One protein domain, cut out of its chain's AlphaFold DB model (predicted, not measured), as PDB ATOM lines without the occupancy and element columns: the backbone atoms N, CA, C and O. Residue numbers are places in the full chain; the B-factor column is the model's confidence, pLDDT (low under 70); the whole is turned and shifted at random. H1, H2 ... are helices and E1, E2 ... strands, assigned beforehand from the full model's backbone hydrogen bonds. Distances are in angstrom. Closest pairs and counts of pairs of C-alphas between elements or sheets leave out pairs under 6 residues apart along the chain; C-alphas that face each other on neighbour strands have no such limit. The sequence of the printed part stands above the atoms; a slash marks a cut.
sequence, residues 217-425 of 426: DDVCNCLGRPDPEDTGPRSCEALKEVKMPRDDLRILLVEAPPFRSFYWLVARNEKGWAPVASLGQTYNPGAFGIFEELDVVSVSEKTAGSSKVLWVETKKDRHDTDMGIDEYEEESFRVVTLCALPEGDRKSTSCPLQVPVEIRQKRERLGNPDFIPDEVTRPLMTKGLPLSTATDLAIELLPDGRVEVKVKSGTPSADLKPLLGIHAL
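AT A GLANCE: This is residues 217 to 425 of the 426 residues of the protein "Tetratricopeptide repeat protein" of Polyangium sp. SDU3-1 (UniProt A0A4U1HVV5). Two twisted sheets make a sandwich, partly face to face with their strands nearly aligned: a large one of long strands, folded at E8 so that E5 E6 E7 face E9 E10 E11, and a smaller one, E1 E2 E3 E4, which curls round the short helix H1. H2 packs on the larger sheet, and a long loop, residues 366 to 386, lies at one end of the longest axis. The 209 printed residues hold named elements in the order H1 E1 E2 E3 E4 E5 E6 E7 E8 E9 E10 H2 E11, mostly strand. The sheet orders are E5 E6 E7 E8 E9 E10 E11 and E1 E2 E3 E4, both antiparallel. The whole is elongated, 66 by 43 by 27 A, and only just loose, close to compact, with a radius of gyration of the C-alphas of 20.3 A.

IN THESE COORDINATES: In the larger sheet, E5 covers residues 290 to 304, 39.1 A; E6 307 to 322, 47.1 A; E7 327 to 340, 42.1 A; E8 350 to 365, 43.0 A; E9 387 to 397, 33.8 A; E10 402 to 409; and E11 421 to 424, ending with C-alpha 424 at (16.423, -43.584, 16.857). H2 is residues 414 to 419. The smaller sheet has E1, residues 235 to 238, E2, 249 to 256, E3, 260 to 269, and E4, 272 to 283, 30.4 A. H1 is residues 217 to 223, starting with C-alpha 217 at (-11.334, -28.713, 13.923).

HOW THE PARTS SIT: E5 to E10 form a meander, each strand the antiparallel neighbour of the one before, and E1 to E4 form another; each step is a hairpin. E5 and E6 have N 300 and O 311 at 2.9 A, within hydrogen-bond range; E8 and E9 have N 361 and O 389 at 3.0 A. E9 is staggered, pairing with E8 over residues 387 to 392 and with E10 over 392 to 397. E10 and E11 have N 403 and O 423 at 2.9 A. H2 is on this sheet, at a height of 9.0 A. Between the sheets, the closest C-alphas of E4 and E5 are those of Thr 282 and Glu 292, 5.5 A apart. E4 bends by 60 degrees at residue 277. H1 is on the smaller sheet; its C-alpha Cys 220 is 5.4 A from that of Cys 236 in E1. Every O i to N i+4 pair is within range in H1, but 0 of 2 in H2, where 2 of 3 O i to N i+3 pairs are.

THE WHOLE: The C-alphas of Gly 344 and Glu 375 are the two farthest apart, 66.8 A. The printed part has no cut. The links H1 to E1 and E8 to E9 are long. Residues 229, 286 to 288 and 377 have pLDDT under 70.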
ATOM      1  N   ASP A 217     -10.806 -29.861  14.676       95.31
ATOM      2  CA  ASP A 217     -11.334 -28.713  13.923       95.31
ATOM      3  C   ASP A 217     -10.602 -27.408  14.265       95.31
ATOM      4  O   ASP A 217     -10.394 -26.569  13.394       95.31
ATOM      5  N   ASP A 218     -10.150 -27.244  15.514       96.50
ATOM      6  CA  ASP A 218      -9.369 -26.075  15.930       96.50
ATOM      7  C   ASP A 218      -7.994 -26.075  15.242       96.50
ATOM      8  O   ASP A 218      -7.493 -25.022  14.839       96.50
ATOM      9  N   VAL A 219      -7.398 -27.261  15.058       96.69
ATOM     10  CA  VAL A 219      -6.162 -27.430  14.279       96.69
ATOM     11  C   VAL A 219      -6.416 -27.076  12.818       96.69
ATOM     12  O   VAL A 219      -5.640 -26.313  12.246       96.69
ATOM     13  N   CYS A 220      -7.524 -27.544  12.236       96.00
ATOM     14  CA  CYS A 220      -7.913 -27.164  10.879       96.00
ATOM     15  C   CYS A 220      -8.098 -25.650  10.726       96.00
ATOM     16  O   CYS A 220      -7.569 -25.063   9.789       96.00
ATOM     17  N   ASN A 221      -8.766 -24.995  11.678       95.25
ATOM     18  CA  ASN A 221      -8.929 -23.540  11.692       95.25
ATOM     19  C   ASN A 221      -7.589 -22.801  11.792       95.25
ATOM     20  O   ASN A 221      -7.445 -21.705  11.256       95.25
ATOM     21  N   CYS A 222      -6.609 -23.368  12.496       95.00
ATOM     22  CA  CYS A 222      -5.267 -22.805  12.572       95.00
ATOM     23  C   CYS A 222      -4.507 -22.966  11.245       95.00
ATOM     24  O   CYS A 222      -3.951 -21.988  10.747       95.00
ATOM     25  N   LEU A 223      -4.512 -24.169  10.661       93.69
ATOM     26  CA  LEU A 223      -3.830 -24.473   9.396       93.69
ATOM     27  C   LEU A 223      -4.479 -23.774   8.192       93.69
ATOM     28  O   LEU A 223      -3.793 -23.414   7.238       93.69
ATOM     29  N   GLY A 224      -5.792 -23.555   8.258       91.50
ATOM     30  CA  GLY A 224      -6.589 -22.873   7.243       91.50
ATOM     31  C   GLY A 224      -6.442 -21.348   7.243       91.50
ATOM     32  O   GLY A 224      -7.076 -20.668   6.436       91.50
ATOM     33  N   ARG A 225      -5.620 -20.771   8.130       90.44
ATOM     34  CA  ARG A 225      -5.315 -19.336   8.072       90.44
ATOM     35  C   ARG A 225      -4.507 -19.051   6.800       90.44
ATOM     36  O   ARG A 225      -3.503 -19.728   6.579       90.44
ATOM     37  N   PRO A 226      -4.930 -18.083   5.970       84.69
ATOM     38  CA  PRO A 226      -4.214 -17.752   4.747       84.69
ATOM     39  C   PRO A 226      -2.860 -17.118   5.075       84.69
ATOM     40  O   PRO A 226      -2.753 -16.304   5.997       84.69
ATOM     41  N   ASP A 227      -1.845 -17.469   4.292       79.19
ATOM     42  CA  ASP A 227      -0.559 -16.775   4.297       79.19
ATOM     43  C   ASP A 227      -0.602 -15.577   3.327       79.19
ATOM     44  O   ASP A 227      -1.434 -15.552   2.419       79.19
ATOM     45  N   PRO A 228       0.310 -14.587   3.442       78.31
ATOM     46  CA  PRO A 228       0.328 -13.413   2.558       78.31
ATOM     47  C   PRO A 228       0.459 -13.720   1.057       78.31
ATOM     48  O   PRO A 228       0.168 -12.863   0.229       78.31
ATOM     49  N   GLU A 229       0.947 -14.912   0.712       68.75
ATOM     50  CA  GLU A 229       1.112 -15.375  -0.671       68.75
ATOM     51  C   GLU A 229      -0.170 -15.993  -1.253       68.75
ATOM     52  O   GLU A 229      -0.228 -16.234  -2.460       68.75
ATOM     53  N   ASP A 230      -1.178 -16.282  -0.426       77.94
ATOM     54  CA  ASP A 230      -2.414 -16.906  -0.887       77.94
ATOM     55  C   ASP A 230      -3.366 -15.863  -1.475       77.94
ATOM     56  O   ASP A 230      -3.556 -14.766  -0.947       77.94
ATOM     57  N   THR A 231      -4.014 -16.229  -2.576       82.19
ATOM     58  CA  THR A 231      -4.958 -15.355  -3.286       82.19
ATOM     59  C   THR A 231      -6.407 -15.534  -2.825       82.19
ATOM     60  O   THR A 231      -7.308 -14.887  -3.360       82.19
ATOM     61  N   GLY A 232      -6.647 -16.404  -1.841       83.06
ATOM     62  CA  GLY A 232      -7.977 -16.762  -1.359       83.06
ATOM     63  C   GLY A 232      -7.950 -17.553  -0.045       83.06
ATOM     64  O   GLY A 232      -6.878 -17.794   0.512       83.06
ATOM     65  N   PRO A 233      -9.128 -17.942   0.476       86.31
ATOM     66  CA  PRO A 233      -9.224 -18.718   1.707       86.31
ATOM     67  C   PRO A 233      -8.675 -20.132   1.511       86.31
ATOM     68  O   PRO A 233      -8.833 -20.717   0.439       86.31
ATOM     69  N   ARG A 234      -8.081 -20.699   2.565       93.38
ATOM     70  CA  ARG A 234      -7.716 -22.118   2.588       93.38
ATOM     71  C   ARG A 234      -8.901 -22.965   3.041       93.38
ATOM     72  O   ARG A 234      -9.634 -22.558   3.945       93.38
ATOM     73  N   SER A 235      -9.063 -24.147   2.459       94.75
ATOM     74  CA  SER A 235      -9.934 -25.192   3.006       94.75
ATOM     75  C   SER A 235      -9.116 -26.099   3.930       94.75
ATOM     76  O   SER A 235      -7.895 -26.184   3.807       94.75
ATOM     77  N   CYS A 236      -9.763 -26.752   4.893       97.00
ATOM     78  CA  CYS A 236      -9.143 -27.819   5.672       97.00
ATOM     79  C   CYS A 236     -10.178 -28.882   6.007       97.00
ATOM     80  O   CYS A 236     -11.228 -28.566   6.567       97.00
ATOM     81  N   GLU A 237      -9.863 -30.138   5.715       96.12
ATOM     82  CA  GLU A 237     -10.707 -31.273   6.067       96.12
ATOM     83  C   GLU A 237      -9.889 -32.515   6.419       96.12
ATOM     84  O   GLU A 237      -8.731 -32.661   6.035       96.12
ATOM     85  N   ALA A 238     -10.489 -33.432   7.175       95.44
ATOM     86  CA  ALA A 238      -9.878 -34.726   7.441       95.44
ATOM     87  C   ALA A 238     -10.113 -35.682   6.265       95.44
ATOM     88  O   ALA A 238     -11.251 -35.835   5.816       95.44
ATOM     89  N   LEU A 239      -9.068 -36.390   5.834       94.56
ATOM     90  CA  LEU A 239      -9.191 -37.431   4.815       94.56
ATOM     91  C   LEU A 239     -10.033 -38.594   5.349       94.56
ATOM     92  O   LEU A 239      -9.640 -39.280   6.294       94.56
ATOM     93  N   LYS A 240     -11.203 -38.813   4.743       89.81
ATOM     94  CA  LYS A 240     -12.173 -39.838   5.174       89.81
ATOM     95  C   LYS A 240     -11.875 -41.222   4.608       89.81
ATOM     96  O   LYS A 240     -12.256 -42.221   5.209       89.81
ATOM     97  N   GLU A 241     -11.213 -41.273   3.459       89.06
ATOM     98  CA  GLU A 241     -10.935 -42.512   2.724       89.06
ATOM     99  C   GLU A 241      -9.779 -43.309   3.346       89.06
ATOM    100  O   GLU A 241      -9.687 -44.525   3.178       89.06
ATOM    101  N   VAL A 242      -8.928 -42.648   4.137       91.25
ATOM    102  CA  VAL A 242      -7.791 -43.279   4.810       91.25
ATOM    103  C   VAL A 242      -8.226 -43.865   6.152       91.25
ATOM    104  O   VAL A 242      -8.588 -43.152   7.089       91.25
ATOM    105  N   LYS A 243      -8.130 -45.190   6.285       93.00
ATOM    106  CA  LYS A 243      -8.395 -45.877   7.554       93.00
ATOM    107  C   LYS A 243      -7.236 -45.675   8.533       93.00
ATOM    108  O   LYS A 243      -6.164 -46.250   8.362       93.00
ATOM    109  N   MET A 244      -7.479 -44.922   9.603       95.44
ATOM    110  CA  MET A 244      -6.496 -44.720  10.671       95.44
ATOM    111  C   MET A 244      -6.466 -45.916  11.645       95.44
ATOM    112  O   MET A 244      -7.530 -46.413  12.022       95.44
ATOM    113  N   PRO A 245      -5.281 -46.374  12.096       95.31
ATOM    114  CA  PRO A 245      -5.160 -47.491  13.036       95.31
ATOM    115  C   PRO A 245      -5.511 -47.114  14.484       95.31
ATOM    116  O   PRO A 245      -5.747 -48.003  15.298       95.31
ATOM    117  N   ARG A 246      -5.551 -45.814  14.809       94.12
ATOM    118  CA  ARG A 246      -5.900 -45.293  16.136       94.12
ATOM    119  C   ARG A 246      -6.843 -44.094  16.035       94.12
ATOM    120  O   ARG A 246      -6.832 -43.366  15.041       94.12
ATOM    121  N   ASP A 247      -7.658 -43.887  17.065       93.44
ATOM    122  CA  ASP A 247      -8.643 -42.801  17.138       93.44
ATOM    123  C   ASP A 247      -8.014 -41.436  17.461       93.44
ATOM    124  O   ASP A 247      -8.625 -40.402  17.183       93.44
ATOM    125  N   ASP A 248      -6.796 -41.432  17.997       94.19
ATOM    126  CA  ASP A 248      -5.972 -40.272  18.331       94.19
ATOM    127  C   ASP A 248      -5.145 -39.747  17.145       94.19
ATOM    128  O   ASP A 248      -4.371 -38.810  17.320       94.19
ATOM    129  N   LEU A 249      -5.324 -40.294  15.938       96.69
ATOM    130  CA  LEU A 249      -4.624 -39.873  14.721       96.69
ATOM    131  C   LEU A 249      -5.602 -39.416  13.636       96.69
ATOM    132  O   LEU A 249      -6.621 -40.065  13.395       96.69
ATOM    133  N   ARG A 250      -5.281 -38.335  12.922       97.31
ATOM    134  CA  ARG A 250      -5.995 -37.906  11.704       97.31
ATOM    135  C   ARG A 250      -5.000 -37.409  10.661       97.31
ATOM    136  O   ARG A 250      -3.928 -36.925  11.016       97.31
ATOM    137  N   ILE A 251      -5.371 -37.496   9.388       98.00
ATOM    138  CA  ILE A 251      -4.669 -36.802   8.305       98.00
ATOM    139  C   ILE A 251      -5.575 -35.679   7.823       98.00
ATOM    140  O   ILE A 251      -6.737 -35.926   7.504       98.00
ATOM    141  N   LEU A 252      -5.049 -34.458   7.817       97.75
ATOM    142  CA  LEU A 252      -5.744 -33.263   7.356       97.75
ATOM    143  C   LEU A 252      -5.208 -32.855   5.986       97.75
ATOM    144  O   LEU A 252      -3.994 -32.732   5.815       97.75
ATOM    145  N   LEU A 253      -6.119 -32.632   5.047       97.44
ATOM    146  CA  LEU A 253      -5.865 -32.013   3.756       97.44
ATOM    147  C   LEU A 253      -6.199 -30.529   3.866       97.44
ATOM    148  O   LEU A 253      -7.308 -30.171   4.256       97.44
ATOM    149  N   VAL A 254      -5.232 -29.680   3.532       96.62
ATOM    150  CA  VAL A 254      -5.405 -28.229   3.467       96.62
ATOM    151  C   VAL A 254      -5.199 -27.792   2.030       96.62
ATOM    152  O   VAL A 254      -4.080 -27.902   1.528       96.62
ATOM    153  N   GLU A 255      -6.233 -27.272   1.379       95.00
ATOM    154  CA  GLU A 255      -6.091 -26.679   0.049       95.00
ATOM    155  C   GLU A 255      -5.833 -25.183   0.201       95.00
ATOM    156  O   GLU A 255      -6.585 -24.464   0.858       95.00
ATOM    157  N   ALA A 256      -4.745 -24.714  -0.397       90.25
ATOM    158  CA  ALA A 256      -4.293 -23.338  -0.342       90.25
ATOM    159  C   ALA A 256      -4.223 -22.746  -1.758       90.25
ATOM    160  O   ALA A 256      -3.344 -23.115  -2.552       90.25
ATOM    161  N   PRO A 257      -5.120 -21.806  -2.098       85.44
ATOM    162  CA  PRO A 257      -5.116 -21.189  -3.409       85.44
ATOM    163  C   PRO A 257      -3.842 -20.348  -3.629       85.44
ATOM    164  O   PRO A 257      -3.290 -19.779  -2.686       85.44
ATOM    165  N   PRO A 258      -3.379 -20.227  -4.882       71.12
ATOM    166  CA  PRO A 258      -4.117 -20.638  -6.071       71.12
ATOM    167  C   PRO A 258      -4.044 -22.138  -6.395       71.12
ATOM    168  O   PRO A 258      -4.964 -22.616  -7.043       71.12
ATOM    169  N   PHE A 259      -3.036 -22.892  -5.939       85.62
ATOM    170  CA  PHE A 259      -2.709 -24.187  -6.565       85.62
ATOM    171  C   PHE A 259      -2.077 -25.242  -5.650       85.62
ATOM    172  O   PHE A 259      -1.561 -26.237  -6.153       85.62
ATOM    173  N   ARG A 260      -2.009 -25.016  -4.337       90.81
ATOM    174  CA  ARG A 260      -1.288 -25.912  -3.428       90.81
ATOM    175  C   ARG A 260      -2.241 -26.743  -2.595       90.81
ATOM    176  O   ARG A 260      -3.255 -26.227  -2.142       90.81
ATOM    177  N   SER A 261      -1.835 -27.963  -2.280       92.81
ATOM    178  CA  SER A 261      -2.468 -28.746  -1.221       92.81
ATOM    179  C   SER A 261      -1.413 -29.292  -0.275       92.81
ATOM    180  O   SER A 261      -0.314 -29.637  -0.705       92.81
ATOM    181  N   PHE A 262      -1.729 -29.370   1.015       94.94
ATOM    182  CA  PHE A 262      -0.831 -29.851   2.062       94.94
ATOM    183  C   PHE A 262      -1.478 -30.986   2.849       94.94
ATOM    184  O   PHE A 262      -2.644 -30.893   3.228       94.94
ATOM    185  N   TYR A 263      -0.695 -32.018   3.150       96.75
ATOM    186  CA  TYR A 263      -1.137 -33.196   3.887       96.75
ATOM    187  C   TYR A 263      -0.438 -33.227   5.241       96.75
ATOM    188  O   TYR A 263       0.781 -33.393   5.319       96.75
ATOM    189  N   TRP A 264      -1.203 -33.086   6.318       97.06
ATOM    190  CA  TRP A 264      -0.681 -33.024   7.681       97.06
ATOM    191  C   TRP A 264      -1.142 -34.228   8.489       97.06
ATOM    192  O   TRP A 264      -2.340 -34.458   8.638       97.06
ATOM    193  N   LEU A 265      -0.202 -34.963   9.076       97.62
ATOM    194  CA  LEU A 265      -0.526 -35.917  10.130       97.62
ATOM    195  C   LEU A 265      -0.678 -35.150  11.442       97.62
ATOM    196  O   LEU A 265       0.255 -34.467  11.871       97.62
ATOM    197  N   VAL A 266      -1.826 -35.295  12.094       97.31
ATOM    198  CA  VAL A 266      -2.092 -34.738  13.423       97.31
ATOM    199  C   VAL A 266      -2.327 -35.862  14.424       97.31
ATOM    200  O   VAL A 266      -2.927 -36.890  14.098       97.31
ATOM    201  N   ALA A 267      -1.862 -35.654  15.652       96.44
ATOM    202  CA  ALA A 267      -2.035 -36.599  16.746       96.44
ATOM    203  C   ALA A 267      -2.577 -35.900  17.994       96.44
ATOM    204  O   ALA A 267      -2.245 -34.740  18.258       96.44
ATOM    205  N   ARG A 268      -3.389 -36.617  18.775       95.31
ATOM    206  CA  ARG A 268      -3.870 -36.189  20.090       95.31
ATOM    207  C   ARG A 268      -2.955 -36.727  21.185       95.31
ATOM    208  O   ARG A 268      -2.688 -37.920  21.243       95.31
ATOM    209  N   ASN A 269      -2.529 -35.855  22.091       90.38
ATOM    210  CA  ASN A 269      -1.903 -36.226  23.361       90.38
ATOM    211  C   ASN A 269      -2.751 -35.720  24.547       90.38
ATOM    212  O   ASN A 269      -3.839 -35.178  24.351       90.38
ATOM    213  N   GLU A 270      -2.246 -35.866  25.778       89.31
ATOM    214  CA  GLU A 270      -2.914 -35.396  27.009       89.31
ATOM    215  C   GLU A 270      -3.300 -33.900  26.974       89.31
ATOM    216  O   GLU A 270      -4.245 -33.491  27.641       89.31
ATOM    217  N   LYS A 271      -2.577 -33.075  26.204       90.94
ATOM    218  CA  LYS A 271      -2.783 -31.622  26.081       90.94
ATOM    219  C   LYS A 271      -3.686 -31.230  24.905       90.94
ATOM    220  O   LYS A 271      -4.119 -30.083  24.858       90.94
ATOM    221  N   GLY A 272      -3.953 -32.135  23.962       95.12
ATOM    222  CA  GLY A 272      -4.787 -31.876  22.786       95.12
ATOM    223  C   GLY A 272      -4.184 -32.369  21.469       95.12
ATOM    224  O   GLY A 272      -3.233 -33.147  21.447       95.12
ATOM    225  N   TRP A 273      -4.771 -31.921  20.363       97.06
ATOM    226  CA  TRP A 273      -4.384 -32.199  18.984       97.06
ATOM    227  C   TRP A 273      -3.332 -31.213  18.482       97.06
ATOM    228  O   TRP A 273      -3.467 -30.010  18.693       97.06
ATOM    229  N   ALA A 274      -2.329 -31.711  17.764       96.31
ATOM    230  CA  ALA A 274      -1.372 -30.883  17.033       96.31
ATOM    231  C   ALA A 274      -0.809 -31.631  15.808       96.31
ATOM    232  O   ALA A 274      -0.812 -32.869  15.796       96.31
ATOM    233  N   PRO A 275      -0.300 -30.915  14.787       96.31
ATOM    234  CA  PRO A 275       0.485 -31.517  13.715       96.31
ATOM    235  C   PRO A 275       1.763 -32.170  14.244       96.31
ATOM    236  O   PRO A 275       2.488 -31.583  15.044       96.31
ATOM    237  N   VAL A 276       2.038 -33.383  13.763       94.62
ATOM    238  CA  VAL A 276       3.228 -34.176  14.111       94.62
ATOM    239  C   VAL A 276       4.086 -34.537  12.897       94.62
ATOM    240  O   VAL A 276       5.256 -34.863  13.078       94.62
ATOM    241  N   ALA A 277       3.553 -34.439  11.671       94.81
ATOM    242  CA  ALA A 277       4.340 -34.540  10.439       94.81
ATOM    243  C   ALA A 277       3.678 -33.829   9.248       94.81
ATOM    244  O   ALA A 277       2.451 -33.795   9.138       94.81
ATOM    245  N   SER A 278       4.503 -33.339   8.317       94.69
ATOM    246  CA  SER A 278       4.094 -33.011   6.944       94.69
ATOM    247  C   SER A 278       4.228 -34.264   6.088       94.69
ATOM    248  O   SER A 278       5.344 -34.700   5.832       94.69
ATOM    249  N   LEU A 279       3.125 -34.836   5.621       95.69
ATOM    250  CA  LEU A 279       3.146 -36.015   4.748       95.69
ATOM    251  C   LEU A 279       3.452 -35.655   3.288       95.69
ATOM    252  O   LEU A 279       3.910 -36.501   2.530       95.69
ATOM    253  N   GLY A 280       3.266 -34.388   2.914       91.88
ATOM    254  CA  GLY A 280       3.690 -33.848   1.630       91.88
ATOM    255  C   GLY A 280       2.812 -32.695   1.166       91.88
ATOM    256  O   GLY A 280       1.934 -32.225   1.892       91.88
ATOM    257  N   GLN A 281       3.084 -32.228  -0.048       93.06
ATOM    258  CA  GLN A 281       2.325 -31.168  -0.702       93.06
ATOM    259  C   GLN A 281       2.281 -31.383  -2.215       93.06
ATOM    260  O   GLN A 281       3.206 -31.984  -2.778       93.06
ATOM    261  N   THR A 282       1.257 -30.833  -2.857       90.25
ATOM    262  CA  THR A 282       1.112 -30.771  -4.316       90.25
ATOM    263  C   THR A 282       1.057 -29.321  -4.792       90.25
ATOM    264  O   THR A 282       0.701 -28.420  -4.029       90.25
ATOM    265  N   TYR A 283       1.436 -29.092  -6.047       87.94
ATOM    266  CA  TYR A 283       1.301 -27.818  -6.745       87.94
ATOM    267  C   TYR A 283       0.743 -28.042  -8.154       87.94
ATOM    268  O   TYR A 283       1.444 -28.538  -9.031       87.94
ATOM    269  N   ASN A 284      -0.511 -27.639  -8.363       83.94
ATOM    270  CA  ASN A 284      -1.278 -27.864  -9.587       83.94
ATOM    271  C   ASN A 284      -1.779 -26.545 -10.186       83.94
ATOM    272  O   ASN A 284      -2.925 -26.159  -9.954       83.94
ATOM    273  N   PRO A 285      -0.941 -25.824 -10.956       80.81
ATOM    274  CA  PRO A 285      -1.313 -24.545 -11.554       80.81
ATOM    275  C   PRO A 285      -2.410 -24.621 -12.617       80.81
ATOM    276  O   PRO A 285      -2.932 -23.582 -13.022       80.81
ATOM    277  N   GLY A 286      -2.743 -25.817 -13.115       69.19
ATOM    278  CA  GLY A 286      -3.740 -26.041 -14.171       69.19
ATOM    279  C   GLY A 286      -3.333 -25.509 -15.555       69.19
ATOM    280  O   GLY A 286      -3.839 -25.972 -16.571       69.19
ATOM    281  N   ALA A 287      -2.383 -24.577 -15.606       61.53
ATOM    282  CA  ALA A 287      -1.677 -24.093 -16.781       61.53
ATOM    283  C   ALA A 287      -0.179 -24.418 -16.639       61.53
ATOM    284  O   ALA A 287       0.308 -24.580 -15.524       61.53
ATOM    285  N   PHE A 288       0.557 -24.468 -17.753       61.06
ATOM    286  CA  PHE A 288       2.015 -24.709 -17.796       61.06
ATOM    287  C   PHE A 288       2.480 -26.159 -17.591       61.06
ATOM    288  O   PHE A 288       3.641 -26.370 -17.279       61.06
ATOM    289  N   GLY A 289       1.607 -27.155 -17.786       73.62
ATOM    290  CA  GLY A 289       2.046 -28.551 -17.917       73.62
ATOM    291  C   GLY A 289       2.536 -29.225 -16.634       73.62
ATOM    292  O   GLY A 289       3.066 -30.328 -16.711       73.62
ATOM    293  N   ILE A 290       2.350 -28.593 -15.471       80.94
ATOM    294  CA  ILE A 290       2.668 -29.187 -14.170       80.94
ATOM    295  C   ILE A 290       1.420 -29.857 -13.602       80.94
ATOM    296  O   ILE A 290       0.393 -29.201 -13.401       80.94
ATOM    297  N   PHE A 291       1.543 -31.145 -13.304       85.56
ATOM    298  CA  PHE A 291       0.543 -31.939 -12.609       85.56
ATOM    299  C   PHE A 291       1.213 -32.775 -11.521       85.56
ATOM    300  O   PHE A 291       2.171 -33.497 -11.774       85.56
ATOM    301  N   GLU A 292       0.707 -32.673 -10.302       92.81
ATOM    302  CA  GLU A 292       1.169 -33.402  -9.135       92.81
ATOM    303  C   GLU A 292      -0.007 -34.073  -8.433       92.81
ATOM    304  O   GLU A 292      -1.007 -33.433  -8.098       92.81
ATOM    305  N   GLU A 293       0.156 -35.349  -8.128       94.31
ATOM    306  CA  GLU A 293      -0.794 -36.139  -7.355       94.31
ATOM    307  C   GLU A 293      -0.094 -36.672  -6.109       94.31
ATOM    308  O   GLU A 293       1.085 -37.032  -6.158       94.31
ATOM    309  N   LEU A 294      -0.795 -36.671  -4.974       96.31
ATOM    310  CA  LEU A 294      -0.295 -37.250  -3.734       96.31
ATOM    311  C   LEU A 294      -1.365 -38.117  -3.089       96.31
ATOM    312  O   LEU A 294      -2.398 -37.621  -2.637       96.31
ATOM    313  N   ASP A 295      -1.030 -39.392  -2.947       96.25
ATOM    314  CA  ASP A 295      -1.854 -40.396  -2.298       96.25
ATOM    315  C   ASP A 295      -1.266 -40.810  -0.956       96.25
ATOM    316  O   ASP A 295      -0.061 -41.046  -0.817       96.25
ATOM    317  N   VAL A 296      -2.136 -40.997   0.034       96.94
ATOM    318  CA  VAL A 296      -1.795 -41.748   1.246       96.94
ATOM    319  C   VAL A 296      -2.074 -43.224   0.972       96.94
ATOM    320  O   VAL A 296      -3.200 -43.692   1.109       96.94
ATOM    321  N   VAL A 297      -1.032 -43.957   0.582       96.19
ATOM    322  CA  VAL A 297      -1.104 -45.368   0.169       96.19
ATOM    323  C   VAL A 297      -1.543 -46.261   1.323       96.19
ATOM    324  O   VAL A 297      -2.406 -47.123   1.163       96.19
ATOM    325  N   SER A 298      -0.924 -46.098   2.493       95.69
ATOM    326  CA  SER A 298      -1.280 -46.887   3.668       95.69
ATOM    327  C   SER A 298      -0.899 -46.201   4.973       95.69
ATOM    328  O   SER A 298       0.067 -45.443   5.055       95.69
ATOM    329  N   VAL A 299      -1.656 -46.508   6.024       97.75
ATOM    330  CA  VAL A 299      -1.335 -46.145   7.405       97.75
ATOM    331  C   VAL A 299      -1.442 -47.414   8.237       97.75
ATOM    332  O   VAL A 299      -2.520 -47.991   8.369       97.75
ATOM    333  N   SER A 300      -0.324 -47.878   8.786       97.06
ATOM    334  CA  SER A 300      -0.280 -49.114   9.570       97.06
ATOM    335  C   SER A 300       0.529 -48.940  10.846       97.06
ATOM    336  O   SER A 300       1.417 -48.097  10.929       97.06
ATOM    337  N   GLU A 301       0.217 -49.741  11.860       95.56
ATOM    338  CA  GLU A 301       1.043 -49.844  13.059       95.56
ATOM    339  C   GLU A 301       1.958 -51.064  12.931       95.56
ATOM    340  O   GLU A 301       1.509 -52.174  12.639       95.56
ATOM    341  N   LYS A 302       3.253 -50.855  13.156       94.75
ATOM    342  CA  LYS A 302       4.279 -51.896  13.219       94.75
ATOM    343  C   LYS A 302       4.945 -51.878  14.589       94.75
ATOM    344  O   LYS A 302       4.680 -51.016  15.425       94.75
ATOM    345  N   THR A 303       5.803 -52.861  14.839       91.19
ATOM    346  CA  THR A 303       6.548 -52.972  16.096       91.19
ATOM    347  C   THR A 303       8.043 -53.029  15.793       91.19
ATOM    348  O   THR A 303       8.462 -53.810  14.941       91.19
ATOM    349  N   ALA A 304       8.827 -52.197  16.476       87.25
ATOM    350  CA  ALA A 304      10.286 -52.226  16.476       87.25
ATOM    351  C   ALA A 304      10.743 -52.533  17.907       87.25
ATOM    352  O   ALA A 304      10.596 -51.699  18.803       87.25
ATOM    353  N   GLY A 305      11.220 -53.755  18.153       85.50
ATOM    354  CA  GLY A 305      11.484 -54.227  19.514       85.50
ATOM    355  C   GLY A 305      10.220 -54.227  20.374       85.50
ATOM    356  O   GLY A 305       9.259 -54.927  20.068       85.50
ATOM    357  N   SER A 306      10.214 -53.427  21.441       83.50
ATOM    358  CA  SER A 306       9.045 -53.203  22.301       83.50
ATOM    359  C   SER A 306       8.226 -51.961  21.936       83.50
ATOM    360  O   SER A 306       7.210 -51.723  22.572       83.50
ATOM    361  N   SER A 307       8.660 -51.156  20.960       85.62
ATOM    362  CA  SER A 307       8.024 -49.875  20.629       85.62
ATOM    363  C   SER A 307       7.035 -50.002  19.474       85.62
ATOM    364  O   SER A 307       7.365 -50.554  18.417       85.62
ATOM    365  N   LYS A 308       5.849 -49.410  19.627       91.88
ATOM    366  CA  LYS A 308       4.916 -49.185  18.518       91.88
ATOM    367  C   LYS A 308       5.383 -48.065  17.592       91.88
ATOM    368  O   LYS A 308       5.706 -46.954  18.022       91.88
ATOM    369  N   VAL A 309       5.370 -48.363  16.296       94.69
ATOM    370  CA  VAL A 309       5.783 -47.455  15.225       94.69
ATOM    371  C   VAL A 309       4.629 -47.280  14.251       94.69
ATOM    372  O   VAL A 309       4.159 -48.252  13.660       94.69
ATOM    373  N   LEU A 310       4.183 -46.043  14.055       97.12
ATOM    374  CA  LEU A 310       3.286 -45.707  12.959       97.12
ATOM    375  C   LEU A 310       4.085 -45.678  11.658       97.12
ATOM    376  O   LEU A 310       5.111 -45.007  11.567       97.12
ATOM    377  N   TRP A 311       3.582 -46.384  10.658       97.56
ATOM    378  CA  TRP A 311       4.127 -46.458   9.316       97.56
ATOM    379  C   TRP A 311       3.124 -45.829   8.353       97.56
ATOM    380  O   TRP A 311       2.090 -46.432   8.052       97.56
ATOM    381  N   VAL A 312       3.422 -44.613   7.902       98.19
ATOM    382  CA  VAL A 312       2.601 -43.880   6.932       98.19
ATOM    383  C   VAL A 312       3.316 -43.886   5.594       98.19
ATOM    384  O   VAL A 312       4.416 -43.352   5.488       98.19
ATOM    385  N   GLU A 313       2.706 -44.483   4.582       97.88
ATOM    386  CA  GLU A 313       3.243 -44.525   3.229       97.88
ATOM    387  C   GLU A 313       2.463 -43.575   2.330       97.88
ATOM    388  O   GLU A 313       1.240 -43.670   2.227       97.88
ATOM    389  N   THR A 314       3.178 -42.667   1.675       98.06
ATOM    390  CA  THR A 314       2.630 -41.749   0.678       98.06
ATOM    391  C   THR A 314       3.300 -41.972  -0.663       98.06
ATOM    392  O   THR A 314       4.510 -42.209  -0.719       98.06
ATOM    393  N   LYS A 315       2.537 -41.839  -1.742       97.62
ATOM    394  CA  LYS A 315       3.059 -41.803  -3.103       97.62
ATOM    395  C   LYS A 315       2.811 -40.417  -3.667       97.62
ATOM    396  O   LYS A 315       1.713 -39.897  -3.521       97.62
ATOM    397  N   LYS A 316       3.832 -39.820  -4.270       96.69
ATOM    398  CA  LYS A 316       3.710 -38.575  -5.018       96.69
ATOM    399  C   LYS A 316       4.186 -38.806  -6.438       96.69
ATOM    400  O   LYS A 316       5.332 -39.210  -6.621       96.69
ATOM    401  N   ASP A 317       3.338 -38.491  -7.401       94.06
ATOM    402  CA  ASP A 317       3.692 -38.443  -8.811       94.06
ATOM    403  C   ASP A 317       3.686 -36.982  -9.271       94.06
ATOM    404  O   ASP A 317       2.831 -36.194  -8.872       94.06
ATOM    405  N   ARG A 318       4.678 -36.605 -10.074       92.50
ATOM    406  CA  ARG A 318       4.818 -35.284 -10.682       92.50
ATOM    407  C   ARG A 318       5.093 -35.462 -12.162       92.50
ATOM    408  O   ARG A 318       5.988 -36.210 -12.539       92.50
ATOM    409  N   HIS A 319       4.366 -34.717 -12.970       88.06
ATOM    410  CA  HIS A 319       4.619 -34.523 -14.383       88.06
ATOM    411  C   HIS A 319       4.824 -33.026 -14.618       88.06
ATOM    412  O   HIS A 319       4.036 -32.216 -14.133       88.06
ATOM    413  N   ASP A 320       5.891 -32.654 -15.313       84.94
ATOM    414  CA  ASP A 320       6.192 -31.268 -15.672       84.94
ATOM    415  C   ASP A 320       6.565 -31.195 -17.145       84.94
ATOM    416  O   ASP A 320       7.574 -31.754 -17.573       84.94
ATOM    417  N   THR A 321       5.725 -30.531 -17.928       83.62
ATOM    418  CA  THR A 321       5.922 -30.347 -19.359       83.62
ATOM    419  C   THR A 321       6.455 -28.952 -19.672       83.62
ATOM    420  O   THR A 321       5.762 -27.956 -19.467       83.62
ATOM    421  N   ASP A 322       7.618 -28.880 -20.320       79.00
ATOM    422  CA  ASP A 322       8.152 -27.654 -20.910       79.00
ATOM    423  C   ASP A 322       8.079 -27.715 -22.444       79.00
ATOM    424  O   ASP A 322       9.008 -28.118 -23.152       79.00
ATOM    425  N   MET A 323       6.942 -27.256 -22.971       77.62
ATOM    426  CA  MET A 323       6.719 -27.123 -24.415       77.62
ATOM    427  C   MET A 323       7.712 -26.156 -25.082       77.62
ATOM    428  O   MET A 323       7.897 -26.220 -26.297       77.62
ATOM    429  N   GLY A 324       8.332 -25.244 -24.320       78.81
ATOM    430  CA  GLY A 324       9.273 -24.250 -24.835       78.81
ATOM    431  C   GLY A 324      10.615 -24.844 -25.260       78.81
ATOM    432  O   GLY A 324      11.297 -24.250 -26.094       78.81
ATOM    433  N   ILE A 325      10.974 -26.018 -24.733       83.19
ATOM    434  CA  ILE A 325      12.212 -26.742 -25.066       83.19
ATOM    435  C   ILE A 325      11.965 -28.181 -25.557       83.19
ATOM    436  O   ILE A 325      12.922 -28.941 -25.719       83.19
ATOM    437  N   ASP A 326      10.705 -28.545 -25.816       84.69
ATOM    438  CA  ASP A 326      10.269 -29.895 -26.210       84.69
ATOM    439  C   ASP A 326      10.682 -30.976 -25.196       84.69
ATOM    440  O   ASP A 326      11.226 -32.018 -25.559       84.69
ATOM    441  N   GLU A 327      10.471 -30.731 -23.901       86.06
ATOM    442  CA  GLU A 327      10.829 -31.679 -22.840       86.06
ATOM    443  C   GLU A 327       9.698 -31.899 -21.849       86.06
ATOM    444  O   GLU A 327       8.875 -31.020 -21.608       86.06
ATOM    445  N   TYR A 328       9.710 -33.069 -21.223       85.69
ATOM    446  CA  TYR A 328       8.966 -33.299 -19.997       85.69
ATOM    447  C   TYR A 328       9.828 -34.012 -18.958       85.69
ATOM    448  O   TYR A 328      10.775 -34.737 -19.288       85.69
ATOM    449  N   GLU A 329       9.483 -33.793 -17.698       87.81
ATOM    450  CA  GLU A 329       9.988 -34.510 -16.539       87.81
ATOM    451  C   GLU A 329       8.853 -35.309 -15.899       87.81
ATOM    452  O   GLU A 329       7.741 -34.813 -15.727       87.81
ATOM    453  N   GLU A 330       9.158 -36.536 -15.496       90.00
ATOM    454  CA  GLU A 330       8.318 -37.332 -14.612       90.00
ATOM    455  C   GLU A 330       9.114 -37.687 -13.368       90.00
ATOM    456  O   GLU A 330      10.261 -38.135 -13.449       90.00
ATOM    457  N   GLU A 331       8.494 -37.528 -12.208       91.06
ATOM    458  CA  GLU A 331       9.068 -37.935 -10.938       91.06
ATOM    459  C   GLU A 331       8.031 -38.720 -10.139       91.06
ATOM    460  O   GLU A 331       6.884 -38.298 -10.013       91.06
ATOM    461  N   SER A 332       8.436 -39.855  -9.582       93.69
ATOM    462  CA  SER A 332       7.610 -40.657  -8.682       93.69
ATOM    463  C   SER A 332       8.382 -40.928  -7.404       93.69
ATOM    464  O   SER A 332       9.524 -41.401  -7.432       93.69
ATOM    465  N   PHE A 333       7.752 -40.626  -6.278       93.81
ATOM    466  CA  PHE A 333       8.311 -40.803  -4.950       93.81
ATOM    467  C   PHE A 333       7.370 -41.660  -4.121       93.81
ATOM    468  O   PHE A 333       6.198 -41.324  -3.969       93.81
ATOM    469  N   ARG A 334       7.890 -42.721  -3.506       97.50
ATOM    470  CA  ARG A 334       7.205 -43.413  -2.412       97.50
ATOM    471  C   ARG A 334       7.950 -43.121  -1.127       97.50
ATOM    472  O   ARG A 334       9.123 -43.467  -0.997       97.50
ATOM    473  N   VAL A 335       7.284 -42.455  -0.196       97.25
ATOM    474  CA  VAL A 335       7.869 -41.982   1.060       97.25
ATOM    475  C   VAL A 335       7.201 -42.691   2.222       97.25
ATOM    476  O   VAL A 335       5.979 -42.763   2.300       97.25
ATOM    477  N   VAL A 336       8.011 -43.195   3.147       98.12
ATOM    478  CA  VAL A 336       7.550 -43.750   4.417       98.12
ATOM    479  C   VAL A 336       7.891 -42.770   5.528       98.12
ATOM    480  O   VAL A 336       9.064 -42.534   5.809       98.12
ATOM    481  N   THR A 337       6.870 -42.229   6.184       97.38
ATOM    482  CA  THR A 337       6.997 -41.471   7.432       97.38
ATOM    483  C   THR A 337       6.853 -42.423   8.615       97.38
ATOM    484  O   THR A 337       5.834 -43.102   8.762       97.38
ATOM    485  N   LEU A 338       7.882 -42.469   9.460       96.00
ATOM    486  CA  LEU A 338       7.946 -43.309  10.649       96.00
ATOM    487  C   LEU A 338       7.726 -42.454  11.888       96.00
ATOM    488  O   LEU A 338       8.499 -41.531  12.156       96.00
ATOM    489  N   CYS A 339       6.696 -42.792  12.660       94.62
ATOM    490  CA  CYS A 339       6.412 -42.115  13.917       94.62
ATOM    491  C   CYS A 339       6.498 -43.056  15.108       94.62
ATOM    492  O   CYS A 339       5.947 -44.152  15.110       94.62
ATOM    493  N   ALA A 340       7.149 -42.582  16.153       92.19
ATOM    494  CA  ALA A 340       7.167 -43.190  17.460       92.19
ATOM    495  C   ALA A 340       5.841 -42.856  18.167       92.19
ATOM    496  O   ALA A 340       5.535 -41.683  18.391       92.19
ATOM    497  N   LEU A 341       5.034 -43.875  18.472       92.06
ATOM    498  CA  LEU A 341       3.709 -43.704  19.078       92.06
ATOM    499  C   LEU A 341       3.791 -43.643  20.614       92.06
ATOM    500  O   LEU A 341       4.740 -44.199  21.174       92.06
ATOM    501  N   PRO A 342       2.824 -42.999  21.302       86.94
ATOM    502  CA  PRO A 342       2.765 -42.977  22.761       86.94
ATOM    503  C   PRO A 342       2.685 -44.398  23.327       86.94
ATOM    504  O   PRO A 342       1.791 -45.162  22.954       86.94
ATOM    505  N   GLU A 343       3.635 -44.740  24.198       79.56
ATOM    506  CA  GLU A 343       3.752 -46.030  24.880       79.56
ATOM    507  C   GLU A 343       4.731 -45.898  26.061       79.56
ATOM    508  O   GLU A 343       5.766 -45.233  25.945       79.56
ATOM    509  N   GLY A 344       4.410 -46.513  27.205       77.19
ATOM    510  CA  GLY A 344       5.214 -46.396  28.428       77.19
ATOM    511  C   GLY A 344       5.391 -44.936  28.865       77.19
ATOM    512  O   GLY A 344       4.412 -44.220  29.062       77.19
ATOM    513  N   ASP A 345       6.643 -44.489  28.978       74.19
ATOM    514  CA  ASP A 345       6.987 -43.114  29.371       74.19
ATOM    515  C   ASP A 345       6.768 -42.077  28.251       74.19
ATOM    516  O   ASP A 345       6.776 -40.867  28.506       74.19
ATOM    517  N   ARG A 346       6.568 -42.508  26.994       78.50
ATOM    518  CA  ARG A 346       6.327 -41.588  25.875       78.50
ATOM    519  C   ARG A 346       4.871 -41.133  25.870       78.50
ATOM    520  O   ARG A 346       3.964 -41.906  25.581       78.50
ATOM    521  N   LYS A 347       4.672 -39.832  26.072       83.31
ATOM    522  CA  LYS A 347       3.342 -39.206  26.155       83.31
ATOM    523  C   LYS A 347       2.790 -38.644  24.844       83.31
ATOM    524  O   LYS A 347       1.636 -38.224  24.802       83.31
ATOM    525  N   SER A 348       3.598 -38.568  23.791       87.56
ATOM    526  CA  SER A 348       3.212 -37.923  22.531       87.56
ATOM    527  C   SER A 348       3.820 -38.608  21.318       87.56
ATOM    528  O   SER A 348       4.944 -39.104  21.383       87.56
ATOM    529  N   THR A 349       3.094 -38.576  20.202       92.38
ATOM    530  CA  THR A 349       3.594 -39.021  18.900       92.38
ATOM    531  C   THR A 349       4.703 -38.094  18.406       92.38
ATOM    532  O   THR A 349       4.551 -36.874  18.446       92.38
ATOM    533  N   SER A 350       5.798 -38.671  17.915       90.31
ATOM    534  CA  SER A 350       6.919 -37.963  17.280       90.31
ATOM    535  C   SER A 350       7.234 -38.640  15.951       90.31
ATOM    536  O   SER A 350       7.308 -39.865  15.915       90.31
ATOM    537  N   CYS A 351       7.418 -37.888  14.867       92.44
ATOM    538  CA  CYS A 351       7.700 -38.430  13.531       92.44
ATOM    539  C   CYS A 351       9.093 -38.001  13.045       92.44
ATOM    540  O   CYS A 351       9.199 -37.105  12.209       92.44
ATOM    541  N   PRO A 352      10.177 -38.588  13.586       88.31
ATOM    542  CA  PRO A 352      11.530 -38.079  13.371       88.31
ATOM    543  C   PRO A 352      12.126 -38.430  12.004       88.31
ATOM    544  O   PRO A 352      13.180 -37.903  11.662       88.31
ATOM    545  N   LEU A 353      11.506 -39.339  11.244       91.19
ATOM    546  CA  LEU A 353      12.120 -39.891  10.042       91.19
ATOM    547  C   LEU A 353      11.097 -40.040   8.912       91.19
ATOM    548  O   LEU A 353      10.083 -40.718   9.076       91.19
ATOM    549  N   GLN A 354      11.388 -39.444   7.754       94.12
ATOM    550  CA  GLN A 354      10.693 -39.743   6.500       94.12
ATOM    551  C   GLN A 354      11.721 -40.186   5.466       94.12
ATOM    552  O   GLN A 354      12.739 -39.524   5.267       94.12
ATOM    553  N   VAL A 355      11.474 -41.337   4.849       95.69
ATOM    554  CA  VAL A 355      12.428 -42.002   3.964       95.69
ATOM    555  C   VAL A 355      11.774 -42.206   2.602       95.69
ATOM    556  O   VAL A 355      10.758 -42.900   2.531       95.69
ATOM    557  N   PRO A 356      12.338 -41.664   1.511       95.94
ATOM    558  CA  PRO A 356      11.899 -41.991   0.162       95.94
ATOM    559  C   PRO A 356      12.383 -43.404  -0.193       95.94
ATOM    560  O   PRO A 356      13.509 -43.608  -0.641       95.94
ATOM    561  N   VAL A 357      11.542 -44.403   0.069       97.25
ATOM    562  CA  VAL A 357      11.838 -45.819  -0.195       97.25
ATOM    563  C   VAL A 357      11.883 -46.140  -1.685       97.25
ATOM    564  O   VAL A 357      12.513 -47.120  -2.075       97.25
ATOM    565  N   GLU A 358      11.251 -45.312  -2.514       96.88
ATOM    566  CA  GLU A 358      11.320 -45.397  -3.968       96.88
ATOM    567  C   GLU A 358      11.431 -44.002  -4.574       96.88
ATOM    568  O   GLU A 358      10.649 -43.114  -4.233       96.88
ATOM    569  N   ILE A 359      12.395 -43.824  -5.474       94.94
ATOM    570  CA  ILE A 359      12.578 -42.608  -6.265       94.94
ATOM    571  C   ILE A 359      12.740 -43.029  -7.716       94.94
ATOM    572  O   ILE A 359      13.608 -43.849  -8.043       94.94
ATOM    573  N   ARG A 360      11.903 -42.478  -8.583       94.44
ATOM    574  CA  ARG A 360      11.992 -42.610 -10.035       94.44
ATOM    575  C   ARG A 360      12.000 -41.216 -10.619       94.44
ATOM    576  O   ARG A 360      11.150 -40.411 -10.261       94.44
ATOM    577  N   GLN A 361      12.945 -40.942 -11.503       92.50
ATOM    578  CA  GLN A 361      12.956 -39.707 -12.271       92.50
ATOM    579  C   GLN A 361      13.208 -40.049 -13.726       92.50
ATOM    580  O   GLN A 361      14.025 -40.916 -14.049       92.50
ATOM    581  N   LYS A 362      12.506 -39.354 -14.604       92.38
ATOM    582  CA  LYS A 362      12.636 -39.480 -16.040       92.38
ATOM    583  C   LYS A 362      12.585 -38.089 -16.642       92.38
ATOM    584  O   LYS A 362      11.793 -37.254 -16.226       92.38
ATOM    585  N   ARG A 363      13.426 -37.854 -17.638       91.62
ATOM    586  CA  ARG A 363      13.345 -36.692 -18.512       91.62
ATOM    587  C   ARG A 363      13.444 -37.163 -19.944       91.62
ATOM    588  O   ARG A 363      14.319 -37.969 -20.270       91.62
ATOM    589  N   GLU A 364      12.572 -36.666 -20.801       93.94
ATOM    590  CA  GLU A 364      12.528 -37.077 -22.201       93.94
ATOM    591  C   GLU A 364      12.008 -35.950 -23.098       93.94
ATOM    592  O   GLU A 364      11.577 -34.899 -22.623       93.94
ATOM    593  N   ARG A 365      12.117 -36.161 -24.413       92.00
ATOM    594  CA  ARG A 365      11.504 -35.303 -25.420       92.00
ATOM    595  C   ARG A 365      10.001 -35.508 -25.438       92.00
ATOM    596  O   ARG A 365       9.539 -36.645 -25.412       92.00
ATOM    597  N   LEU A 366       9.262 -34.414 -25.574       88.50
ATOM    598  CA  LEU A 366       7.838 -34.488 -25.902       88.50
ATOM    599  C   LEU A 366       7.623 -35.065 -27.304       88.50
ATOM    600  O   LEU A 366       6.624 -35.740 -27.542       88.50
ATOM    601  N   GLY A 367       8.579 -34.842 -28.213       89.31
ATOM    602  CA  GLY A 367       8.513 -35.357 -29.574       89.31
ATOM    603  C   GLY A 367       7.553 -34.555 -30.444       89.31
ATOM    604  O   GLY A 367       6.928 -35.121 -31.341       89.31
ATOM    605  N   ASN A 368       7.416 -33.252 -30.180       85.38
ATOM    606  CA  ASN A 368       6.601 -32.370 -30.998       85.38
ATOM    607  C   ASN A 368       7.228 -32.237 -32.403       85.38
ATOM    608  O   ASN A 368       8.318 -31.672 -32.529       85.38
ATOM    609  N   PRO A 369       6.565 -32.715 -33.474       82.56
ATOM    610  CA  PRO A 369       7.130 -32.694 -34.824       82.56
ATOM    611  C   PRO A 369       7.337 -31.273 -35.367       82.56
ATOM    612  O   PRO A 369       8.179 -31.073 -36.241       82.56
ATOM    613  N   ASP A 370       6.606 -30.292 -34.831       82.56
ATOM    614  CA  ASP A 370       6.679 -28.889 -35.247       82.56
ATOM    615  C   ASP A 370       7.719 -28.088 -34.449       82.56
ATOM    616  O   ASP A 370       7.955 -26.906 -34.716       82.56
ATOM    617  N   PHE A 371       8.357 -28.710 -33.455       83.62
ATOM    618  CA  PHE A 371       9.370 -28.049 -32.655       83.62
ATOM    619  C   PHE A 371      10.711 -28.003 -33.395       83.62
ATOM    620  O   PHE A 371      11.398 -29.008 -33.581       83.62
ATOM    621  N   ILE A 372      11.119 -26.794 -33.779       86.88
ATOM    622  CA  ILE A 372      12.422 -26.526 -34.387       86.88
ATOM    623  C   ILE A 372      13.208 -25.630 -33.427       86.88
ATOM    624  O   ILE A 372      12.904 -24.440 -33.329       86.88
ATOM    625  N   PRO A 373      14.222 -26.155 -32.715       81.31
ATOM    626  CA  PRO A 373      14.954 -25.356 -31.746       81.31
ATOM    627  C   PRO A 373      15.783 -24.277 -32.447       81.31
ATOM    628  O   PRO A 373      16.613 -24.566 -33.318       81.31
ATOM    629  N   ASP A 374      15.584 -23.025 -32.047       76.69
ATOM    630  CA  ASP A 374      16.363 -21.889 -32.530       76.69
ATOM    631  C   ASP A 374      17.687 -21.729 -31.749       76.69
ATOM    632  O   ASP A 374      18.097 -22.595 -30.969       76.69
ATOM    633  N   GLU A 375      18.427 -20.653 -32.017       78.88
ATOM    634  CA  GLU A 375      19.704 -20.369 -31.345       78.88
ATOM    635  C   GLU A 375      19.554 -20.084 -29.842       78.88
ATOM    636  O   GLU A 375      20.515 -20.284 -29.101       78.88
ATOM    637  N   VAL A 376      18.365 -19.676 -29.388       71.44
ATOM    638  CA  VAL A 376      18.053 -19.383 -27.983       71.44
ATOM    639  C   VAL A 376      17.592 -20.644 -27.255       71.44
ATOM    640  O   VAL A 376      18.000 -20.886 -26.121       71.44
ATOM    641  N   THR A 377      16.784 -21.479 -27.906       69.12
ATOM    642  CA  THR A 377      16.207 -22.686 -27.310       69.12
ATOM    643  C   THR A 377      17.201 -23.843 -27.262       69.12
ATOM    644  O   THR A 377      17.275 -24.560 -26.265       69.12
ATOM    645  N   ARG A 378      18.028 -24.026 -28.301       82.25
ATOM    646  CA  ARG A 378      18.969 -25.161 -28.397       82.25
ATOM    647  C   ARG A 378      19.935 -25.284 -27.200       82.25
ATOM    648  O   ARG A 378      20.184 -26.413 -26.782       82.25
ATOM    649  N   PRO A 379      20.487 -24.195 -26.628       79.19
ATOM    650  CA  PRO A 379      21.308 -24.264 -25.416       79.19
ATOM    651  C   PRO A 379      20.537 -24.608 -24.134       79.19
ATOM    652  O   PRO A 379      21.155 -25.088 -23.185       79.19
ATOM    653  N   LEU A 380      19.224 -24.349 -24.088       77.31
ATOM    654  CA  LEU A 380      18.368 -24.622 -22.926       77.31
ATOM    655  C   LEU A 380      17.927 -26.087 -22.856       77.31
ATOM    656  O   LEU A 380      17.610 -26.576 -21.775       77.31
ATOM    657  N   MET A 381      17.942 -26.780 -23.995       84.25
ATOM    658  CA  MET A 381      17.594 -28.191 -24.085       84.25
ATOM    659  C   MET A 381      18.610 -29.076 -23.349       84.25
ATOM    660  O   MET A 381      19.829 -28.969 -23.526       84.25
ATOM    661  N   THR A 382      18.097 -30.037 -22.590       86.19
ATOM    662  CA  THR A 382      18.870 -31.071 -21.917       86.19
ATOM    663  C   THR A 382      19.563 -31.966 -22.938       86.19
ATOM    664  O   THR A 382      18.954 -32.520 -23.857       86.19
ATOM    665  N   LYS A 383      20.875 -32.135 -22.776       89.81
ATOM    666  CA  LYS A 383      21.680 -33.021 -23.622       89.81
ATOM    667  C   LYS A 383      21.548 -34.470 -23.153       89.81
ATOM    668  O   LYS A 383      21.511 -34.726 -21.955       89.81
ATOM    669  N   GLY A 384      21.555 -35.409 -24.100       90.38
ATOM    670  CA  GLY A 384      21.592 -36.844 -23.795       90.38
ATOM    671  C   GLY A 384      20.264 -37.444 -23.326       90.38
ATOM    672  O   GLY A 384      20.288 -38.446 -22.624       90.38
ATOM    673  N   LEU A 385      19.127 -36.845 -23.695       89.81
ATOM    674  CA  LEU A 385      17.810 -37.445 -23.458       89.81
ATOM    675  C   LEU A 385      17.603 -38.715 -24.313       89.81
ATOM    676  O   LEU A 385      18.089 -38.744 -25.449       89.81
ATOM    677  N   PRO A 386      16.855 -39.722 -23.814       94.56
ATOM    678  CA  PRO A 386      16.184 -39.747 -22.511       94.56
ATOM    679  C   PRO A 386      17.152 -39.989 -21.346       94.56
ATOM    680  O   PRO A 386      18.111 -40.751 -21.454       94.56
ATOM    681  N   LEU A 387      16.868 -39.353 -20.210       90.75
ATOM    682  CA  LEU A 387      17.563 -39.588 -18.947       90.75
ATOM    683  C   LEU A 387      16.595 -40.247 -17.973       90.75
ATOM    684  O   LEU A 387      15.457 -39.803 -17.833       90.75
ATOM    685  N   SER A 388      17.048 -41.280 -17.273       93.00
ATOM    686  CA  SER A 388      16.272 -41.896 -16.202       93.00
ATOM    687  C   SER A 388      17.161 -42.314 -15.043       93.00
ATOM    688  O   SER A 388      18.300 -42.752 -15.220       93.00
ATOM    689  N   THR A 389      16.636 -42.161 -13.832       91.56
ATOM    690  CA  THR A 389      17.276 -42.617 -12.602       91.56
ATOM    691  C   THR A 389      16.259 -43.357 -11.746       91.56
ATOM    692  O   THR A 389      15.063 -43.055 -11.727       91.56
ATOM    693  N   ALA A 390      16.751 -44.365 -11.035       94.44
ATOM    694  CA  ALA A 390      15.972 -45.120 -10.074       94.44
ATOM    695  C   ALA A 390      16.838 -45.390  -8.845       94.44
ATOM    696  O   ALA A 390      17.975 -45.847  -8.969       94.44
ATOM    697  N   THR A 391      16.297 -45.086  -7.669       95.81
ATOM    698  CA  THR A 391      16.914 -45.405  -6.379       95.81
ATOM    699  C   THR A 391      15.862 -46.014  -5.471       95.81
ATOM    700  O   THR A 391      14.755 -45.486  -5.369       95.81
ATOM    701  N   ASP A 392      16.218 -47.108  -4.802       97.44
ATOM    702  CA  ASP A 392      15.381 -47.732  -3.784       97.44
ATOM    703  C   ASP A 392      16.106 -47.736  -2.445       97.44
ATOM    704  O   ASP A 392      17.258 -48.176  -2.347       97.44
ATOM    705  N   LEU A 393      15.400 -47.319  -1.396       97.62
ATOM    706  CA  LEU A 393      15.850 -47.449  -0.017       97.62
ATOM    707  C   LEU A 393      14.995 -48.493   0.705       97.62
ATOM    708  O   LEU A 393      13.782 -48.578   0.520       97.62
ATOM    709  N   ALA A 394      15.636 -49.302   1.538       97.38
ATOM    710  CA  ALA A 394      14.974 -50.239   2.432       97.38
ATOM    711  C   ALA A 394      14.992 -49.696   3.860       97.38
ATOM    712  O   ALA A 394      15.978 -49.100   4.290       97.38
ATOM    713  N   ILE A 395      13.908 -49.948   4.588       97.62
ATOM    714  CA  ILE A 395      13.759 -49.625   6.004       97.62
ATOM    715  C   ILE A 395      13.625 -50.939   6.762       97.62
ATOM    716  O   ILE A 395      12.734 -51.739   6.468       97.62
ATOM    717  N   GLU A 396      14.474 -51.131   7.760       96.50
ATOM    718  CA  GLU A 396      14.457 -52.281   8.654       96.50
ATOM    719  C   GLU A 396      14.183 -51.810  10.087       96.50
ATOM    720  O   GLU A 396      14.866 -50.929  10.608       96.50
ATOM    721  N   LEU A 397      13.154 -52.377  10.721       95.19
ATOM    722  CA  LEU A 397      12.855 -52.127  12.131       95.19
ATOM    723  C   LEU A 397      13.709 -53.071  12.980       95.19
ATOM    724  O   LEU A 397      13.552 -54.289  12.894       95.19
ATOM    725  N   LEU A 398      14.605 -52.519  13.792       93.31
ATOM    726  CA  LEU A 398      15.546 -53.305  14.580       93.31
ATOM    727  C   LEU A 398      14.914 -53.787  15.903       93.31
ATOM    728  O   LEU A 398      14.050 -53.104  16.467       93.31
ATOM    729  N   PRO A 399      15.359 -54.935  16.455       89.88
ATOM    730  CA  PRO A 399      14.852 -55.462  17.728       89.88
ATOM    731  C   PRO A 399      15.075 -54.547  18.941       89.88
ATOM    732  O   PRO A 399      14.427 -54.724  19.967       89.88
ATOM    733  N   ASP A 400      15.987 -53.580  18.844       86.25
ATOM    734  CA  ASP A 400      16.281 -52.602  19.895       86.25
ATOM    735  C   ASP A 400      15.439 -51.312  19.787       86.25
ATOM    736  O   ASP A 400      15.688 -50.344  20.508       86.25
ATOM    737  N   GLY A 401      14.447 -51.286  18.888       85.12
ATOM    738  CA  GLY A 401      13.547 -50.149  18.678       85.12
ATOM    739  C   GLY A 401      14.098 -49.050  17.769       85.12
ATOM    740  O   GLY A 401      13.432 -48.032  17.567       85.12
ATOM    741  N   ARG A 402      15.298 -49.230  17.208       90.56
ATOM    742  CA  ARG A 402      15.854 -48.334  16.186       90.56
ATOM    743  C   ARG A 402      15.401 -48.738  14.786       90.56
ATOM    744  O   ARG A 402      14.788 -49.783  14.576       90.56
ATOM    745  N   VAL A 403      15.708 -47.885  13.821       93.44
ATOM    746  CA  VAL A 403      15.414 -48.105  12.406       93.44
ATOM    747  C   VAL A 403      16.701 -48.017  11.621       93.44
ATOM    748  O   VAL A 403      17.443 -47.056  11.782       93.44
ATOM    749  N   GLU A 404      16.953 -48.984  10.754       95.94
ATOM    750  CA  GLU A 404      18.063 -48.930   9.815       95.94
ATOM    751  C   GLU A 404      17.552 -48.641   8.405       95.94
ATOM    752  O   GLU A 404      16.626 -49.290   7.919       95.94
ATOM    753  N   VAL A 405      18.166 -47.666   7.739       97.56
ATOM    754  CA  VAL A 405      17.882 -47.326   6.345       97.56
ATOM    755  C   VAL A 405      19.077 -47.719   5.490       97.56
ATOM    756  O   VAL A 405      20.203 -47.269   5.720       97.56
ATOM    757  N   LYS A 406      18.831 -48.553   4.481       97.31
ATOM    758  CA  LYS A 406      19.857 -49.091   3.580       97.31
ATOM    759  C   LYS A 406      19.533 -48.746   2.142       97.31
ATOM    760  O   LYS A 406      18.370 -48.676   1.755       97.31
ATOM    761  N   VAL A 407      20.571 -48.619   1.325       97.56
ATOM    762  CA  VAL A 407      20.399 -48.624  -0.129       97.56
ATOM    763  C   VAL A 407      20.017 -50.039  -0.545       97.56
ATOM    764  O   VAL A 407      20.756 -50.984  -0.277       97.56
ATOM    765  N   LYS A 408      18.858 -50.182  -1.186       97.44
ATOM    766  CA  LYS A 408      18.411 -51.445  -1.776       97.44
ATOM    767  C   LYS A 408      18.884 -51.560  -3.223       97.44
ATOM    768  O   LYS A 408      19.333 -52.627  -3.632       97.44
ATOM    769  N   SER A 409      18.778 -50.480  -3.995       97.25
ATOM    770  CA  SER A 409      19.209 -50.418  -5.394       97.25
ATOM    771  C   SER A 409      19.499 -48.969  -5.816       97.25
ATOM    772  O   SER A 409      19.057 -48.022  -5.161       97.25
ATOM    773  N   GLY A 410      20.230 -48.798  -6.919       93.94
ATOM    774  CA  GLY A 410      20.572 -47.480  -7.454       93.94
ATOM    775  C   GLY A 410      21.702 -46.780  -6.696       93.94
ATOM    776  O   GLY A 410      22.369 -47.363  -5.841       93.94
ATOM    777  N   THR A 411      21.947 -45.519  -7.051       90.50
ATOM    778  CA  THR A 411      22.949 -44.677  -6.387       90.50
ATOM    779  C   THR A 411      22.232 -43.523  -5.698       90.50
ATOM    780  O   THR A 411      21.725 -42.646  -6.398       90.50
ATOM    781  N   PRO A 412      22.185 -43.489  -4.354       86.19
ATOM    782  CA  PRO A 412      21.522 -42.409  -3.642       86.19
ATOM    783  C   PRO A 412      22.214 -41.075  -3.921       86.19
ATOM    784  O   PRO A 412      23.446 -40.969  -3.902       86.19
ATOM    785  N   SER A 413      21.406 -40.044  -4.136       82.81
ATOM    786  CA  SER A 413      21.864 -38.664  -4.224       82.81
ATOM    787  C   SER A 413      22.471 -38.195  -2.892       82.81
ATOM    788  O   SER A 413      22.331 -38.828  -1.839       82.81
ATOM    789  N   ALA A 414      23.224 -37.094  -2.926       81.62
ATOM    790  CA  ALA A 414      23.962 -36.614  -1.756       81.62
ATOM    791  C   ALA A 414      23.047 -36.242  -0.571       81.62
ATOM    792  O   ALA A 414      23.445 -36.429   0.577       81.62
ATOM    793  N   ASP A 415      21.832 -35.773  -0.849       77.00
ATOM    794  CA  ASP A 415      20.746 -35.486   0.100       77.00
ATOM    795  C   ASP A 415      20.222 -36.698   0.850       77.00
ATOM    796  O   ASP A 415      19.731 -36.538   1.964       77.00
ATOM    797  N   LEU A 416      20.318 -37.896   0.278       86.19
ATOM    798  CA  LEU A 416      19.828 -39.105   0.935       86.19
ATOM    799  C   LEU A 416      20.858 -39.680   1.905       86.19
ATOM    800  O   LEU A 416      20.504 -40.469   2.775       86.19
ATOM    801  N   LYS A 417      22.130 -39.275   1.798       86.62
ATOM    802  CA  LYS A 417      23.209 -39.788   2.656       86.62
ATOM    803  C   LYS A 417      22.933 -39.624   4.157       86.62
ATOM    804  O   LYS A 417      23.180 -40.592   4.870       86.62
ATOM    805  N   PRO A 418      22.408 -38.487   4.660       88.19
ATOM    806  CA  PRO A 418      22.050 -38.342   6.072       88.19
ATOM    807  C   PRO A 418      20.927 -39.277   6.531       88.19
ATOM    808  O   PRO A 418      20.813 -39.532   7.725       88.19
ATOM    809  N   LEU A 419      20.100 -39.781   5.608       89.00
ATOM    810  CA  LEU A 419      19.037 -40.733   5.924       89.00
ATOM    811  C   LEU A 419      19.556 -42.167   6.029       89.00
ATOM    812  O   LEU A 419      18.855 -42.997   6.589       89.00
ATOM    813  N   LEU A 420      20.753 -42.485   5.527       93.12
ATOM    814  CA  LEU A 420      21.308 -43.839   5.578       93.12
ATOM    815  C   LEU A 420      21.870 -44.174   6.966       93.12
ATOM    816  O   LEU A 420      22.415 -43.317   7.660       93.12
ATOM    817  N   GLY A 421      21.796 -45.449   7.339       92.44
ATOM    818  CA  GLY A 421      22.286 -45.951   8.620       92.44
ATOM    819  C   GLY A 421      21.191 -46.053   9.677       92.44
ATOM    820  O   GLY A 421      20.012 -46.197   9.356       92.44
ATOM    821  N   ILE A 422      21.597 -46.051  10.947       92.56
ATOM    822  CA  ILE A 422      20.714 -46.362  12.072       92.56
ATOM    823  C   ILE A 422      20.208 -45.082  12.741       92.56
ATOM    824  O   ILE A 422      20.994 -44.241  13.173       92.56
ATOM    825  N   HIS A 423      18.892 -45.005  12.925       89.44
ATOM    826  CA  HIS A 423      18.165 -43.881  13.500       89.44
ATOM    827  C   HIS A 423      17.374 -44.301  14.731       89.44
ATOM    828  O   HIS A 423      16.805 -45.393  14.796       89.44
ATOM    829  N   ALA A 424      17.303 -43.409  15.714       86.12
ATOM    830  CA  ALA A 424      16.423 -43.584  16.857       86.12
ATOM    831  C   ALA A 424      15.033 -43.016  16.539       86.12
ATOM    832  O   ALA A 424      14.910 -41.861  16.139       86.12
ATOM    833  N   LEU A 425      13.985 -43.798  16.795       78.06
ATOM    834  CA  LEU A 425      12.614 -43.296  16.852       78.06
ATOM    835  C   LEU A 425      12.343 -42.830  18.282       78.06
ATOM    836  O   LEU A 425      11.758 -43.582  19.065       78.06
TER     837      LEU A 425